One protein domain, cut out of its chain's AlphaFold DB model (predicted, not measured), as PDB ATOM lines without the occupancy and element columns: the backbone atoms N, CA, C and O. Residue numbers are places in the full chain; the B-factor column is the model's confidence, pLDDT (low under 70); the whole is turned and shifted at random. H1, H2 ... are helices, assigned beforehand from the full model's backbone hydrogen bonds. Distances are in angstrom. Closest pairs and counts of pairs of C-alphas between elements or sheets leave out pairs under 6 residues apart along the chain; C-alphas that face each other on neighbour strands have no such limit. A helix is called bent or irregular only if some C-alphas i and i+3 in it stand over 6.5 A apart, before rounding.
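What this domain is: This is residues 49 to 146 of the 146 residues of the protein "AMT1-3 protein" of Symbiodinium sp. KB8 (UniProt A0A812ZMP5). This is an open helical hairpin: the bent helix H2 and the helix H3 run opposite ways, meeting where the arm H2b packs on the first part of H3, while the short H1 lies alongside H3, close to the arm H2a. Long stretches with no named element lie at the two ends of the long axis, residues 84 to 111 at one and the tail, residues 131 to 146, at the other. The printed part has 98 residues, with three named helices in the order H1, H2, H3 and no named strand, and its class is all helix. It is only just loose, close to extended, with a radius of gyration of the C-alphas of 18.3 A, and its elongated outline spans 56 by 30 by 20 A.

Where its parts are: Start at C-alpha 49, at (112.811, 131.976, 131.108), where H1 begins; it covers residues 49 to 54. Next look at residues 60 to 83, which were assigned by their hydrogen bonds as one helix, H2, but it is bent: C-alphas 72 and 75 are 6.9 A apart. Its arm H2a, residues 60 to 72, begins at (110.140, 124.351, 143.913) and is 18.3 A long from first to last C-alpha; its arm H2b, residues 75 to 83, is 11.4 A long. Then find H3, residues 112 to 130, which measures 25.2 A and ends at C-alpha 130, at (119.892, 119.119, 136.772). H3 is neither bent nor irregular, but only just: C-alphas 114 and 117 are 6.3 A apart.

How they stand to each other: Look first at H1 and H3, which touch and run the same way at a shallow tilt of 11 degrees; their closest C-alphas, of Val 50 and Gly 123, are 4.3 A apart. H1 and H2a are close but not clearly touching, with the C-alphas of Ser 51 and Tyr 63 closest at 7.7 A, and they run opposite ways at a shallow tilt of 26 degrees. The two arms stand at a shallow tilt of 31 degrees. H2b and H3 form a helical hairpin; they touch, H3 with residues 114 to 118 alone, and the closest C-alphas, of Ala 78 and Val 114, are 5.6 A apart. They run opposite ways at a shallow tilt of 34 degrees, only just short of steep. H2a and H3 are near each other, and H1 and H2b are apart. In H2a and H2b every O i to N i+4 pair is within hydrogen-bond range; in H1 it is 1 of 2, in H3 13 of 15.

The domain as a whole: The two C-alphas farthest apart, of Asn 98 and Gly 145, are 58.1 A from each other. The printed part has no cut and ends at residue 146, the chain's last residue. The link from H1 to H2 is tight, and the link from H2 to H3 is long, with 28 residues. The mean pLDDT of the printed part is 88.4; look for values under 70 at residues 94 to 104 and residue 146.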
ATOM      1  N   ILE A  49     112.097 132.726 132.162       97.75
ATOM      2  CA  ILE A  49     112.811 131.976 131.108       97.75
ATOM      3  C   ILE A  49     113.441 130.698 131.685       97.75
ATOM      4  O   ILE A  49     113.276 129.607 131.129       97.75
ATOM      5  N   VAL A  50     114.100 130.802 132.842       97.19
ATOM      6  CA  VAL A  50     114.746 129.654 133.496       97.19
ATOM      7  C   VAL A  50     113.722 128.612 133.933       97.19
ATOM      8  O   VAL A  50     113.982 127.415 133.790       97.19
ATOM      9  N   SER A  51     112.534 129.032 134.386       95.25
ATOM     10  CA  SER A  51     111.475 128.102 134.809       95.25
ATOM     11  C   SER A  51     111.101 127.088 133.730       95.25
ATOM     12  O   SER A  51     110.966 125.902 134.033       95.25
ATOM     13  N   GLY A  52     111.010 127.517 132.467       94.56
ATOM     14  CA  GLY A  52     110.695 126.633 131.345       94.56
ATOM     15  C   GLY A  52     111.800 125.607 131.090       94.56
ATOM     16  O   GLY A  52     111.528 124.438 130.809       94.56
ATOM     17  N   ALA A  53     113.058 126.016 131.264       95.12
ATOM     18  CA  ALA A  53     114.219 125.156 131.071       95.12
ATOM     19  C   ALA A  53     114.292 124.044 132.139       95.12
ATOM     20  O   ALA A  53     114.576 122.874 131.839       95.12
ATOM     21  N   VAL A  54     113.982 124.383 133.391       95.94
ATOM     22  CA  VAL A  54     114.104 123.483 134.550       95.94
ATOM     23  C   VAL A  54     112.809 122.741 134.920       95.94
ATOM     24  O   VAL A  54     112.807 121.897 135.823       95.94
ATOM     25  N   ALA A  55     111.711 123.019 134.211       93.69
ATOM     26  CA  ALA A  55     110.387 122.477 134.492       93.69
ATOM     27  C   ALA A  55     110.371 120.941 134.622       93.69
ATOM     28  O   ALA A  55     111.038 120.209 133.874       93.69
ATOM     29  N   GLY A  56     109.581 120.462 135.588       91.50
ATOM     30  CA  GLY A  56     109.318 119.041 135.835       91.50
ATOM     31  C   GLY A  56     110.422 118.271 136.566       91.50
ATOM     32  O   GLY A  56     110.266 117.070 136.762       91.50
ATOM     33  N   ARG A  57     111.533 118.914 136.956       93.56
ATOM     34  CA  ARG A  57     112.643 118.233 137.661       93.56
ATOM     35  C   ARG A  57     113.426 119.081 138.666       93.56
ATOM     36  O   ARG A  57     114.239 118.537 139.404       93.56
ATOM     37  N   MET A  58     113.188 120.390 138.734       95.38
ATOM     38  CA  MET A  58     113.715 121.229 139.813       95.38
ATOM     39  C   MET A  58     112.768 121.217 141.013       95.38
ATOM     40  O   MET A  58     111.550 121.281 140.859       95.38
ATOM     41  N   LYS A  59     113.326 121.183 142.226       95.75
ATOM     42  CA  LYS A  59     112.541 121.382 143.449       95.75
ATOM     43  C   LYS A  59     112.037 122.827 143.509       95.75
ATOM     44  O   LYS A  59     112.820 123.753 143.312       95.75
ATOM     45  N   LEU A  60     110.765 123.021 143.863       94.69
ATOM     46  CA  LEU A  60     110.140 124.351 143.913       94.69
ATOM     47  C   LEU A  60     110.887 125.334 144.832       94.69
ATOM     48  O   LEU A  60     111.105 126.481 144.459       94.69
ATOM     49  N   TRP A  61     111.348 124.881 146.001       96.75
ATOM     50  CA  TRP A  61     112.094 125.739 146.929       96.75
ATOM     51  C   TRP A  61     113.426 126.226 146.338       96.75
ATOM     52  O   TRP A  61     113.803 127.377 146.535       96.75
ATOM     53  N   ALA A  62     114.114 125.379 145.564       95.94
ATOM     54  CA  ALA A  62     115.350 125.763 144.894       95.94
ATOM     55  C   ALA A  62     115.064 126.813 143.811       95.94
ATOM     56  O   ALA A  62     115.860 127.728 143.610       95.94
ATOM     57  N   TYR A  63     113.904 126.719 143.152       96.56
ATOM     58  CA  TYR A  63     113.460 127.730 142.200       96.56
ATOM     59  C   TYR A  63     113.145 129.069 142.883       96.56
ATOM     60  O   TYR A  63     113.497 130.109 142.338       96.56
ATOM     61  N   PHE A  64     112.565 129.082 144.089       96.94
ATOM     62  CA  PHE A  64     112.373 130.331 144.842       96.94
ATOM     63  C   PHE A  64     113.693 131.007 145.218       96.94
ATOM     64  O   PHE A  64     113.816 132.221 145.069       96.94
ATOM     65  N   VAL A  65     114.699 130.233 145.640       97.19
ATOM     66  CA  VAL A  65     116.045 130.768 145.906       97.19
ATOM     67  C   VAL A  65     116.654 131.345 144.629       97.19
ATOM     68  O   VAL A  65     117.148 132.471 144.636       97.19
ATOM     69  N   PHE A  66     116.564 130.614 143.514       96.88
ATOM     70  CA  PHE A  66     117.006 131.115 142.216       96.88
ATOM     71  C   PHE A  66     116.271 132.402 141.825       96.88
ATOM     72  O   PHE A  66     116.910 133.359 141.408       96.88
ATOM     73  N   ALA A  67     114.950 132.460 141.993       97.25
ATOM     74  CA  ALA A  67     114.154 133.629 141.650       97.25
ATOM     75  C   ALA A  67     114.560 134.859 142.471       97.25
ATOM     76  O   ALA A  67     114.708 135.947 141.907       97.25
ATOM     77  N   ALA A  68     114.809 134.690 143.772       97.31
ATOM     78  CA  ALA A  68     115.320 135.756 144.626       97.31
ATOM     79  C   ALA A  68     116.694 136.249 144.149       97.31
ATOM     80  O   ALA A  68     116.875 137.448 143.956       97.31
ATOM     81  N   LEU A  69     117.646 135.349 143.881       97.06
ATOM     82  CA  LEU A  69     118.984 135.710 143.389       97.06
ATOM     83  C   LEU A  69     118.950 136.350 141.993       97.06
ATOM     84  O   LEU A  69     119.638 137.336 141.739       97.06
ATOM     85  N   SER A  70     118.126 135.813 141.097       97.38
ATOM     86  CA  SER A  70     117.940 136.310 139.735       97.38
ATOM     87  C   SER A  70     117.432 137.750 139.749       97.38
ATOM     88  O   SER A  70     118.077 138.642 139.206       97.38
ATOM     89  N   SER A  71     116.319 137.992 140.445       95.62
ATOM     90  CA  SER A  71     115.653 139.298 140.489       95.62
ATOM     91  C   SER A  71     116.377 140.351 141.334       95.62
ATOM     92  O   SER A  71     116.249 141.540 141.041       95.62
ATOM     93  N   SER A  72     117.138 139.949 142.359       94.25
ATOM     94  CA  SER A  72     117.838 140.886 143.251       94.25
ATOM     95  C   SER A  72     119.306 141.118 142.903       94.25
ATOM     96  O   SER A  72     119.809 142.185 143.232       94.25
ATOM     97  N   ILE A  73     119.987 140.188 142.223       95.25
ATOM     98  CA  ILE A  73     121.432 140.285 141.955       95.25
ATOM     99  C   ILE A  73     121.730 140.158 140.461       95.25
ATOM    100  O   ILE A  73     122.226 141.109 139.860       95.25
ATOM    101  N   ILE A  74     121.409 139.018 139.843       97.00
ATOM    102  CA  ILE A  74     121.866 138.698 138.477       97.00
ATOM    103  C   ILE A  74     121.300 139.693 137.457       97.00
ATOM    104  O   ILE A  74     122.060 140.337 136.734       97.00
ATOM    105  N   TYR A  75     119.976 139.841 137.420       97.50
ATOM    106  CA  TYR A  75     119.312 140.765 136.506       97.50
ATOM    107  C   TYR A  75     119.698 142.227 136.795       97.50
ATOM    108  O   TYR A  75     120.152 142.902 135.872       97.50
ATOM    109  N   PRO A  76     119.620 142.736 138.045       96.50
ATOM    110  CA  PRO A  76     119.979 144.123 138.336       96.50
ATOM    111  C   PRO A  76     121.395 144.528 137.925       96.50
ATOM    112  O   PRO A  76     121.561 145.647 137.441       96.50
ATOM    113  N   ILE A  77     122.380 143.640 138.096       95.75
ATOM    114  CA  ILE A  77     123.780 143.882 137.715       95.75
ATOM    115  C   ILE A  77     123.938 143.883 136.191       95.75
ATOM    116  O   ILE A  77     124.578 144.778 135.645       95.75
ATOM    117  N   ALA A  78     123.323 142.927 135.488       96.94
ATOM    118  CA  ALA A  78     123.370 142.888 134.026       96.94
ATOM    119  C   ALA A  78     122.757 144.155 133.409       96.94
ATOM    120  O   ALA A  78     123.333 144.751 132.499       96.94
ATOM    121  N   VAL A  79     121.623 144.606 133.952       96.44
ATOM    122  CA  VAL A  79     120.993 145.860 133.533       96.44
ATOM    123  C   VAL A  79     121.880 147.061 133.847       96.44
ATOM    124  O   VAL A  79     121.973 147.956 133.011       96.44
ATOM    125  N   HIS A  80     122.562 147.081 134.998       94.06
ATOM    126  CA  HIS A  80     123.495 148.162 135.316       94.06
ATOM    127  C   HIS A  80     124.575 148.287 134.241       94.06
ATOM    128  O   HIS A  80     124.857 149.373 133.768       94.06
ATOM    129  N   TRP A  81     125.150 147.172 133.792       92.25
ATOM    130  CA  TRP A  81     126.219 147.224 132.797       92.25
ATOM    131  C   TRP A  81     125.770 147.822 131.466       92.25
ATOM    132  O   TRP A  81     126.531 148.585 130.880       92.25
ATOM    133  N   VAL A  82     124.568 147.480 130.994       93.12
ATOM    134  CA  VAL A  82     124.130 147.774 129.617       93.12
ATOM    135  C   VAL A  82     123.205 148.989 129.523       93.12
ATOM    136  O   VAL A  82     123.310 149.762 128.577       93.12
ATOM    137  N   TRP A  83     122.282 149.164 130.470       93.25
ATOM    138  CA  TRP A  83     121.223 150.182 130.392       93.25
ATOM    139  C   TRP A  83     121.413 151.352 131.337       93.25
ATOM    140  O   TRP A  83     120.811 152.402 131.119       93.25
ATOM    141  N   ASP A  84     122.223 151.197 132.377       90.94
ATOM    142  CA  ASP A  84     122.521 152.321 133.248       90.94
ATOM    143  C   ASP A  84     123.467 153.306 132.564       90.94
ATOM    144  O   ASP A  84     124.379 152.886 131.855       90.94
ATOM    145  N   ALA A  85     123.268 154.608 132.777       85.56
ATOM    146  CA  ALA A  85     124.115 155.642 132.180       85.56
ATOM    147  C   ALA A  85     125.590 155.495 132.595       85.56
ATOM    148  O   ALA A  85     126.485 155.778 131.798       85.56
ATOM    149  N   ASN A  86     125.836 154.995 133.809       83.56
ATOM    150  CA  ASN A  86     127.171 154.725 134.320       83.56
ATOM    151  C   ASN A  86     127.675 153.306 134.001       83.56
ATOM    152  O   ASN A  86     128.845 153.011 134.235       83.56
ATOM    153  N   GLY A  87     126.865 152.452 133.378       86.94
ATOM    154  CA  GLY A  87     127.261 151.105 132.982       86.94
ATOM    155  C   GLY A  87     128.445 151.079 132.016       86.94
ATOM    156  O   GLY A  87     128.471 151.794 131.014       86.94
ATOM    157  N   TRP A  88     129.428 150.216 132.273       85.81
ATOM    158  CA  TRP A  88     130.608 150.077 131.407       85.81
ATOM    159  C   TRP A  88     130.304 149.592 129.979       85.81
ATOM    160  O   TRP A  88     131.084 149.864 129.068       85.81
ATOM    161  N   LEU A  89     129.180 148.901 129.772       88.75
ATOM    162  CA  LEU A  89     128.693 148.475 128.458       88.75
ATOM    163  C   LEU A  89     127.621 149.412 127.900       88.75
ATOM    164  O   LEU A  89     127.051 149.087 126.863       88.75
ATOM    165  N   ASN A  90     127.310 150.542 128.531       87.88
ATOM    166  CA  ASN A  90     126.294 151.438 127.998       87.88
ATOM    167  C   ASN A  90     126.728 152.003 126.639       87.88
ATOM    168  O   ASN A  90     127.848 152.492 126.492       87.88
ATOM    169  N   TRP A  91     125.838 151.967 125.643       82.56
ATOM    170  CA  TRP A  91     126.111 152.498 124.303       82.56
ATOM    171  C   TRP A  91     126.583 153.960 124.303       82.56
ATOM    172  O   TRP A  91     127.482 154.312 123.544       82.56
ATOM    173  N   ASN A  92     126.000 154.795 125.167       77.56
ATOM    174  CA  ASN A  92     126.294 156.225 125.254       77.56
ATOM    175  C   ASN A  92     127.582 156.529 126.032       77.56
ATOM    176  O   ASN A  92     127.991 157.688 126.097       77.56
ATOM    177  N   ARG A  93     128.219 155.521 126.641       71.69
ATOM    178  CA  ARG A  93     129.465 155.707 127.379       71.69
ATOM    179  C   ARG A  93     130.642 155.608 126.411       71.69
ATOM    180  O   ARG A  93     130.858 154.581 125.771       71.69
ATOM    181  N   SER A  94     131.470 156.648 126.366       59.94
ATOM    182  CA  SER A  94     132.835 156.552 125.840       59.94
ATOM    183  C   SER A  94     133.698 155.818 126.871       59.94
ATOM    184  O   SER A  94     134.553 156.413 127.522       59.94
ATOM    185  N   THR A  95     133.424 154.527 127.098       53.50
ATOM    186  CA  THR A  95     134.049 153.727 128.173       53.50
ATOM    187  C   THR A  95     135.574 153.686 128.051       53.50
ATOM    188  O   THR A  95     136.271 153.435 129.031       53.50
ATOM    189  N   PHE A  96     136.108 153.995 126.869       55.09
ATOM    190  CA  PHE A  96     137.534 154.064 126.615       55.09
ATOM    191  C   PHE A  96     137.852 155.330 125.824       55.09
ATOM    192  O   PHE A  96     137.751 155.345 124.602       55.09
ATOM    193  N   GLU A  97     138.283 156.380 126.521       53.44
ATOM    194  CA  GLU A  97     138.614 157.691 125.942       53.44
ATOM    195  C   GLU A  97     139.725 157.636 124.869       53.44
ATOM    196  O   GLU A  97     139.970 158.624 124.198       53.44
ATOM    197  N   ASN A  98     140.377 156.484 124.650       53.00
ATOM    198  CA  ASN A  98     141.466 156.318 123.680       53.00
ATOM    199  C   ASN A  98     141.529 154.926 123.011       53.00
ATOM    200  O   ASN A  98     142.600 154.520 122.558       53.00
ATOM    201  N   ASN A  99     140.435 154.148 122.966       52.53
ATOM    202  CA  ASN A  99     140.466 152.807 122.364       52.53
ATOM    203  C   ASN A  99     139.492 152.655 121.182       52.53
ATOM    204  O   ASN A  99     138.284 152.520 121.356       52.53
ATOM    205  N   ASN A 100     140.059 152.590 119.976       49.84
ATOM    206  CA  ASN A 100     139.366 152.466 118.691       49.84
ATOM    207  C   ASN A 100     138.622 151.126 118.474       49.84
ATOM    208  O   ASN A 100     138.077 150.917 117.392       49.84
ATOM    209  N   TYR A 101     138.593 150.209 119.451       48.59
ATOM    210  CA  TYR A 101     137.898 148.918 119.319       48.59
ATOM    211  C   TYR A 101     136.434 148.925 119.802       48.59
ATOM    212  O   TYR A 101     135.668 148.072 119.367       48.59
ATOM    213  N   PHE A 102     136.023 149.886 120.642       53.38
ATOM    214  CA  PHE A 102     134.656 149.986 121.185       53.38
ATOM    215  C   PHE A 102     134.143 151.427 121.127       53.38
ATOM    216  O   PHE A 102     133.869 152.055 122.149       53.38
ATOM    217  N   ASN A 103     134.051 151.977 119.916       53.56
ATOM    218  CA  ASN A 103     133.501 153.311 119.678       53.56
ATOM    219  C   ASN A 103     131.956 153.276 119.785       53.56
ATOM    220  O   ASN A 103     131.250 153.435 118.791       53.56
ATOM    221  N   GLY A 104     131.459 152.947 120.983       62.31
ATOM    222  CA  GLY A 104     130.065 152.630 121.307       62.31
ATOM    223  C   GLY A 104     129.963 151.320 122.102       62.31
ATOM    224  O   GLY A 104     130.572 150.316 121.735       62.31
ATOM    225  N   GLY A 105     129.239 151.336 123.223       80.44
ATOM    226  CA  GLY A 105     128.956 150.150 124.044       80.44
ATOM    227  C   GLY A 105     127.968 149.160 123.398       80.44
ATOM    228  O   GLY A 105     127.875 149.024 122.182       80.44
ATOM    229  N   VAL A 106     127.203 148.441 124.213       87.44
ATOM    230  CA  VAL A 106     126.162 147.501 123.777       87.44
ATOM    231  C   VAL A 106     124.860 148.254 123.520       87.44
ATOM    232  O   VAL A 106     124.345 148.951 124.394       87.44
ATOM    233  N   ILE A 107     124.291 148.067 122.327       90.69
ATOM    234  CA  ILE A 107     122.923 148.489 122.018       90.69
ATOM    235  C   ILE A 107     121.984 147.327 122.329       90.69
ATOM    236  O   ILE A 107     121.962 146.324 121.615       90.69
ATOM    237  N   ASP A 108     121.176 147.483 123.369       94.06
ATOM    238  CA  ASP A 108     120.090 146.564 123.696       94.06
ATOM    239  C   ASP A 108     118.831 147.378 123.993       94.06
ATOM    240  O   ASP A 108     118.757 148.056 125.009       94.06
ATOM    241  N   PHE A 109     117.856 147.365 123.085       93.00
ATOM    242  CA  PHE A 109     116.667 148.213 123.210       93.00
ATOM    243  C   PHE A 109     115.620 147.645 124.178       93.00
ATOM    244  O   PHE A 109     114.984 148.397 124.908       93.00
ATOM    245  N   ALA A 110     115.419 146.323 124.162       94.69
ATOM    246  CA  ALA A 110     114.290 145.669 124.835       94.69
ATOM    247  C   ALA A 110     114.677 144.413 125.633       94.69
ATOM    248  O   ALA A 110     113.810 143.739 126.180       94.69
ATOM    249  N   GLY A 111     115.967 144.087 125.707       96.38
ATOM    250  CA  GLY A 111     116.507 143.067 126.599       96.38
ATOM    251  C   GLY A 111     116.946 141.798 125.887       96.38
ATOM    252  O   GLY A 111     116.928 140.730 126.494       96.38
ATOM    253  N   SER A 112     117.350 141.861 124.614       96.31
ATOM    254  CA  SER A 112     117.893 140.677 123.930       96.31
ATOM    255  C   SER A 112     119.115 140.117 124.670       96.31
ATOM    256  O   SER A 112     119.280 138.898 124.757       96.31
ATOM    257  N   SER A 113     119.916 140.989 125.289       95.19
ATOM    258  CA  SER A 113     121.052 140.614 126.123       95.19
ATOM    259  C   SER A 113     120.651 140.478 127.596       95.19
ATOM    260  O   SER A 113     120.656 139.370 128.137       95.19
ATOM    261  N   VAL A 114     120.231 141.566 128.247       97.12
ATOM    262  CA  VAL A 114     120.073 141.609 129.713       97.12
ATOM    263  C   VAL A 114     118.888 140.796 130.241       97.12
ATOM    264  O   VAL A 114     118.871 140.462 131.424       97.12
ATOM    265  N   ILE A 115     117.936 140.430 129.373       98.12
ATOM    266  CA  ILE A 115     116.798 139.561 129.709       98.12
ATOM    267  C   ILE A 115     116.975 138.190 129.050       98.12
ATOM    268  O   ILE A 115     117.132 137.179 129.737       98.12
ATOM    269  N   HIS A 116     116.951 138.131 127.717       98.00
ATOM    270  CA  HIS A 116     116.859 136.871 126.982       98.00
ATOM    271  C   HIS A 116     118.153 136.058 127.019       98.00
ATOM    272  O   HIS A 116     118.103 134.864 127.312       98.00
ATOM    273  N   MET A 117     119.308 136.675 126.759       97.94
ATOM    274  CA  MET A 117     120.595 135.980 126.828       97.94
ATOM    275  C   MET A 117     120.934 135.586 128.269       97.94
ATOM    276  O   MET A 117     121.276 134.430 128.507       97.94
ATOM    277  N   VAL A 118     120.786 136.497 129.238       98.06
ATOM    278  CA  VAL A 118     121.023 136.198 130.665       98.06
ATOM    279  C   VAL A 118     120.125 135.053 131.142       98.06
ATOM    280  O   VAL A 118     120.624 134.061 131.677       98.06
ATOM    281  N   GLY A 119     118.814 135.141 130.898       98.12
ATOM    282  CA  GLY A 119     117.864 134.084 131.245       98.12
ATOM    283  C   GLY A 119     118.140 132.775 130.499       98.12
ATOM    284  O   GLY A 119     118.056 131.699 131.086       98.12
ATOM    285  N   GLY A 120     118.525 132.844 129.224       98.19
ATOM    286  CA  GLY A 120     118.857 131.679 128.402       98.19
ATOM    287  C   GLY A 120     120.103 130.940 128.889       98.19
ATOM    288  O   GLY A 120     120.070 129.720 129.038       98.19
ATOM    289  N   ILE A 121     121.179 131.668 129.205       98.25
ATOM    290  CA  ILE A 121     122.421 131.096 129.744       98.25
ATOM    291  C   ILE A 121     122.185 130.531 131.146       98.25
ATOM    292  O   ILE A 121     122.620 129.417 131.431       98.25
ATOM    293  N   ALA A 122     121.455 131.242 132.011       97.56
ATOM    294  CA  ALA A 122     121.085 130.727 133.329       97.56
ATOM    295  C   ALA A 122     120.213 129.464 133.218       97.56
ATOM    296  O   ALA A 122     120.418 128.496 133.951       97.56
ATOM    297  N   GLY A 123     119.284 129.442 132.260       97.56
ATOM    298  CA  GLY A 123     118.474 128.276 131.926       97.56
ATOM    299  C   GLY A 123     119.333 127.095 131.488       97.56
ATOM    300  O   GLY A 123     119.178 126.004 132.031       97.56
ATOM    301  N   LEU A 124     120.274 127.316 130.568       97.69
ATOM    302  CA  LEU A 124     121.228 126.306 130.111       97.69
ATOM    303  C   LEU A 124     122.091 125.775 131.263       97.69
ATOM    304  O   LEU A 124     122.206 124.566 131.436       97.69
ATOM    305  N   ALA A 125     122.656 126.653 132.091       97.06
ATOM    306  CA  ALA A 125     123.431 126.246 133.259       97.06
ATOM    307  C   ALA A 125     122.584 125.401 134.226       97.06
ATOM    308  O   ALA A 125     123.024 124.349 134.692       97.06
ATOM    309  N   GLY A 126     121.336 125.811 134.472       95.56
ATOM    310  CA  GLY A 126     120.389 125.070 135.299       95.56
ATOM    311  C   GLY A 126     120.037 123.695 134.727       95.56
ATOM    312  O   GLY A 126     119.970 122.719 135.474       95.56
ATOM    313  N   THR A 127     119.836 123.572 133.412       95.56
ATOM    314  CA  THR A 127     119.537 122.272 132.793       95.56
ATOM    315  C   THR A 127     120.739 121.343 132.765       95.56
ATOM    316  O   THR A 127     120.550 120.149 132.988       95.56
ATOM    317  N   LEU A 128     121.949 121.869 132.553       96.06
ATOM    318  CA  LEU A 128     123.189 121.100 132.643       96.06
ATOM    319  C   LEU A 128     123.406 120.568 134.064       96.06
ATOM    320  O   LEU A 128     123.743 119.400 134.228       96.06
ATOM    321  N   ALA A 129     123.142 121.386 135.087       95.12
ATOM    322  CA  ALA A 129     123.272 120.980 136.485       95.12
ATOM    323  C   ALA A 129     122.220 119.941 136.920       95.12
ATOM    324  O   ALA A 129     122.527 119.038 137.695       95.12
ATOM    325  N   LEU A 130     120.976 120.059 136.442       94.94
ATOM    326  CA  LEU A 130     119.892 119.119 136.772       94.94
ATOM    327  C   LEU A 130     119.942 117.824 135.954       94.94
ATOM    328  O   LEU A 130     119.380 116.814 136.377       94.94
ATOM    329  N   GLY A 131     120.545 117.863 134.766       92.19
ATOM    330  CA  GLY A 131     120.490 116.781 133.793       92.19
ATOM    331  C   GLY A 131     119.148 116.679 133.045       92.19
ATOM    332  O   GLY A 131     118.233 117.503 133.223       92.19
ATOM    333  N   PRO A 132     119.019 115.680 132.150       91.94
ATOM    334  CA  PRO A 132     117.806 115.448 131.373       91.94
ATOM    335  C   PRO A 132     116.637 114.979 132.251       91.94
ATOM    336  O   PRO A 132     116.815 114.406 133.322       91.94
ATOM    337  N   ARG A 133     115.403 115.192 131.774       91.62
ATOM    338  CA  ARG A 133     114.211 114.602 132.406       91.62
ATOM    339  C   ARG A 133     114.291 113.074 132.356       91.62
ATOM    340  O   ARG A 133     114.715 112.516 131.342       91.62
ATOM    341  N   MET A 134     113.827 112.416 133.419       88.81
ATOM    342  CA  MET A 134     113.720 110.956 133.427       88.81
ATOM    343  C   MET A 134     112.872 110.481 132.247       88.81
ATOM    344  O   MET A 134     111.894 111.135 131.880       88.81
ATOM    345  N   TYR A 135     113.282 109.364 131.646       89.38
ATOM    346  CA  TYR A 135     112.626 108.743 130.491       89.38
ATOM    347  C   TYR A 135     112.558 109.613 129.227       89.38
ATOM    348  O   TYR A 135     111.843 109.272 128.291       89.38
ATOM    349  N   ARG A 136     113.294 110.733 129.161       89.00
ATOM    350  CA  ARG A 136     113.358 111.552 127.943       89.00
ATOM    351  C   ARG A 136     114.259 110.939 126.873       89.00
ATOM    352  O   ARG A 136     113.944 111.082 125.694       89.00
ATOM    353  N   TYR A 137     115.356 110.313 127.287       92.81
ATOM    354  CA  TYR A 137     116.367 109.735 126.405       92.81
ATOM    355  C   TYR A 137     116.641 108.276 126.780       92.81
ATOM    356  O   TYR A 137     116.585 107.931 127.964       92.81
ATOM    357  N   ASP A 138     116.906 107.435 125.778       91.56
ATOM    358  CA  ASP A 138     117.359 106.054 125.967       91.56
ATOM    359  C   ASP A 138     118.851 105.996 126.360       91.56
ATOM    360  O   ASP A 138     119.521 107.023 126.498       91.56
ATOM    361  N   ILE A 139     119.388 104.785 126.538       88.75
ATOM    362  CA  ILE A 139     120.807 104.573 126.878       88.75
ATOM    363  C   ILE A 139     121.780 105.086 125.802       88.75
ATOM    364  O   ILE A 139     122.934 105.374 126.107       88.75
ATOM    365  N   ASN A 140     121.316 105.235 124.560       91.56
ATOM    366  CA  ASN A 140     122.093 105.753 123.439       91.56
ATOM    367  C   ASN A 140     121.916 107.274 123.262       91.56
ATOM    368  O   ASN A 140     122.520 107.858 122.366       91.56
ATOM    369  N   GLY A 141     121.096 107.924 124.096       88.38
ATOM    370  CA  GLY A 141     120.797 109.352 124.008       88.38
ATOM    371  C   GLY A 141     119.708 109.716 122.993       88.38
ATOM    372  O   GLY A 141     119.484 110.904 122.754       88.38
ATOM    373  N   ASN A 142     119.001 108.745 122.408       93.12
ATOM    374  CA  ASN A 142     117.902 109.022 121.483       93.12
ATOM    375  C   ASN A 142     116.634 109.424 122.250       93.12
ATOM    376  O   ASN A 142     116.362 108.855 123.310       93.12
ATOM    377  N   PRO A 143     115.824 110.374 121.743       90.88
ATOM    378  CA  PRO A 143     114.541 110.708 122.350       90.88
ATOM    379  C   PRO A 143     113.608 109.492 122.402       90.88
ATOM    380  O   PRO A 143     113.377 108.840 121.387       90.88
ATOM    381  N   VAL A 144     113.023 109.216 123.567       88.62
ATOM    382  CA  VAL A 144     112.015 108.155 123.716       88.62
ATOM    383  C   VAL A 144     110.641 108.720 123.335       88.62
ATOM    384  O   VAL A 144     110.208 109.720 123.915       88.62
ATOM    385  N   GLY A 145     109.958 108.092 122.368       74.50
ATOM    386  CA  GLY A 145     108.589 108.445 121.956       74.50
ATOM    387  C   GLY A 145     108.469 109.495 120.841       74.50
ATOM    388  O   GLY A 145     107.560 110.323 120.898       74.50
ATOM    389  N   GLY A 146     109.392 109.483 119.874       52.94
ATOM    390  CA  GLY A 146     109.268 110.178 118.585       52.94
ATOM    391  C   GLY A 146     108.924 109.215 117.459       52.94
ATOM    392  O   GLY A 146     109.321 108.034 117.577       52.94
TER     393      GLY A 146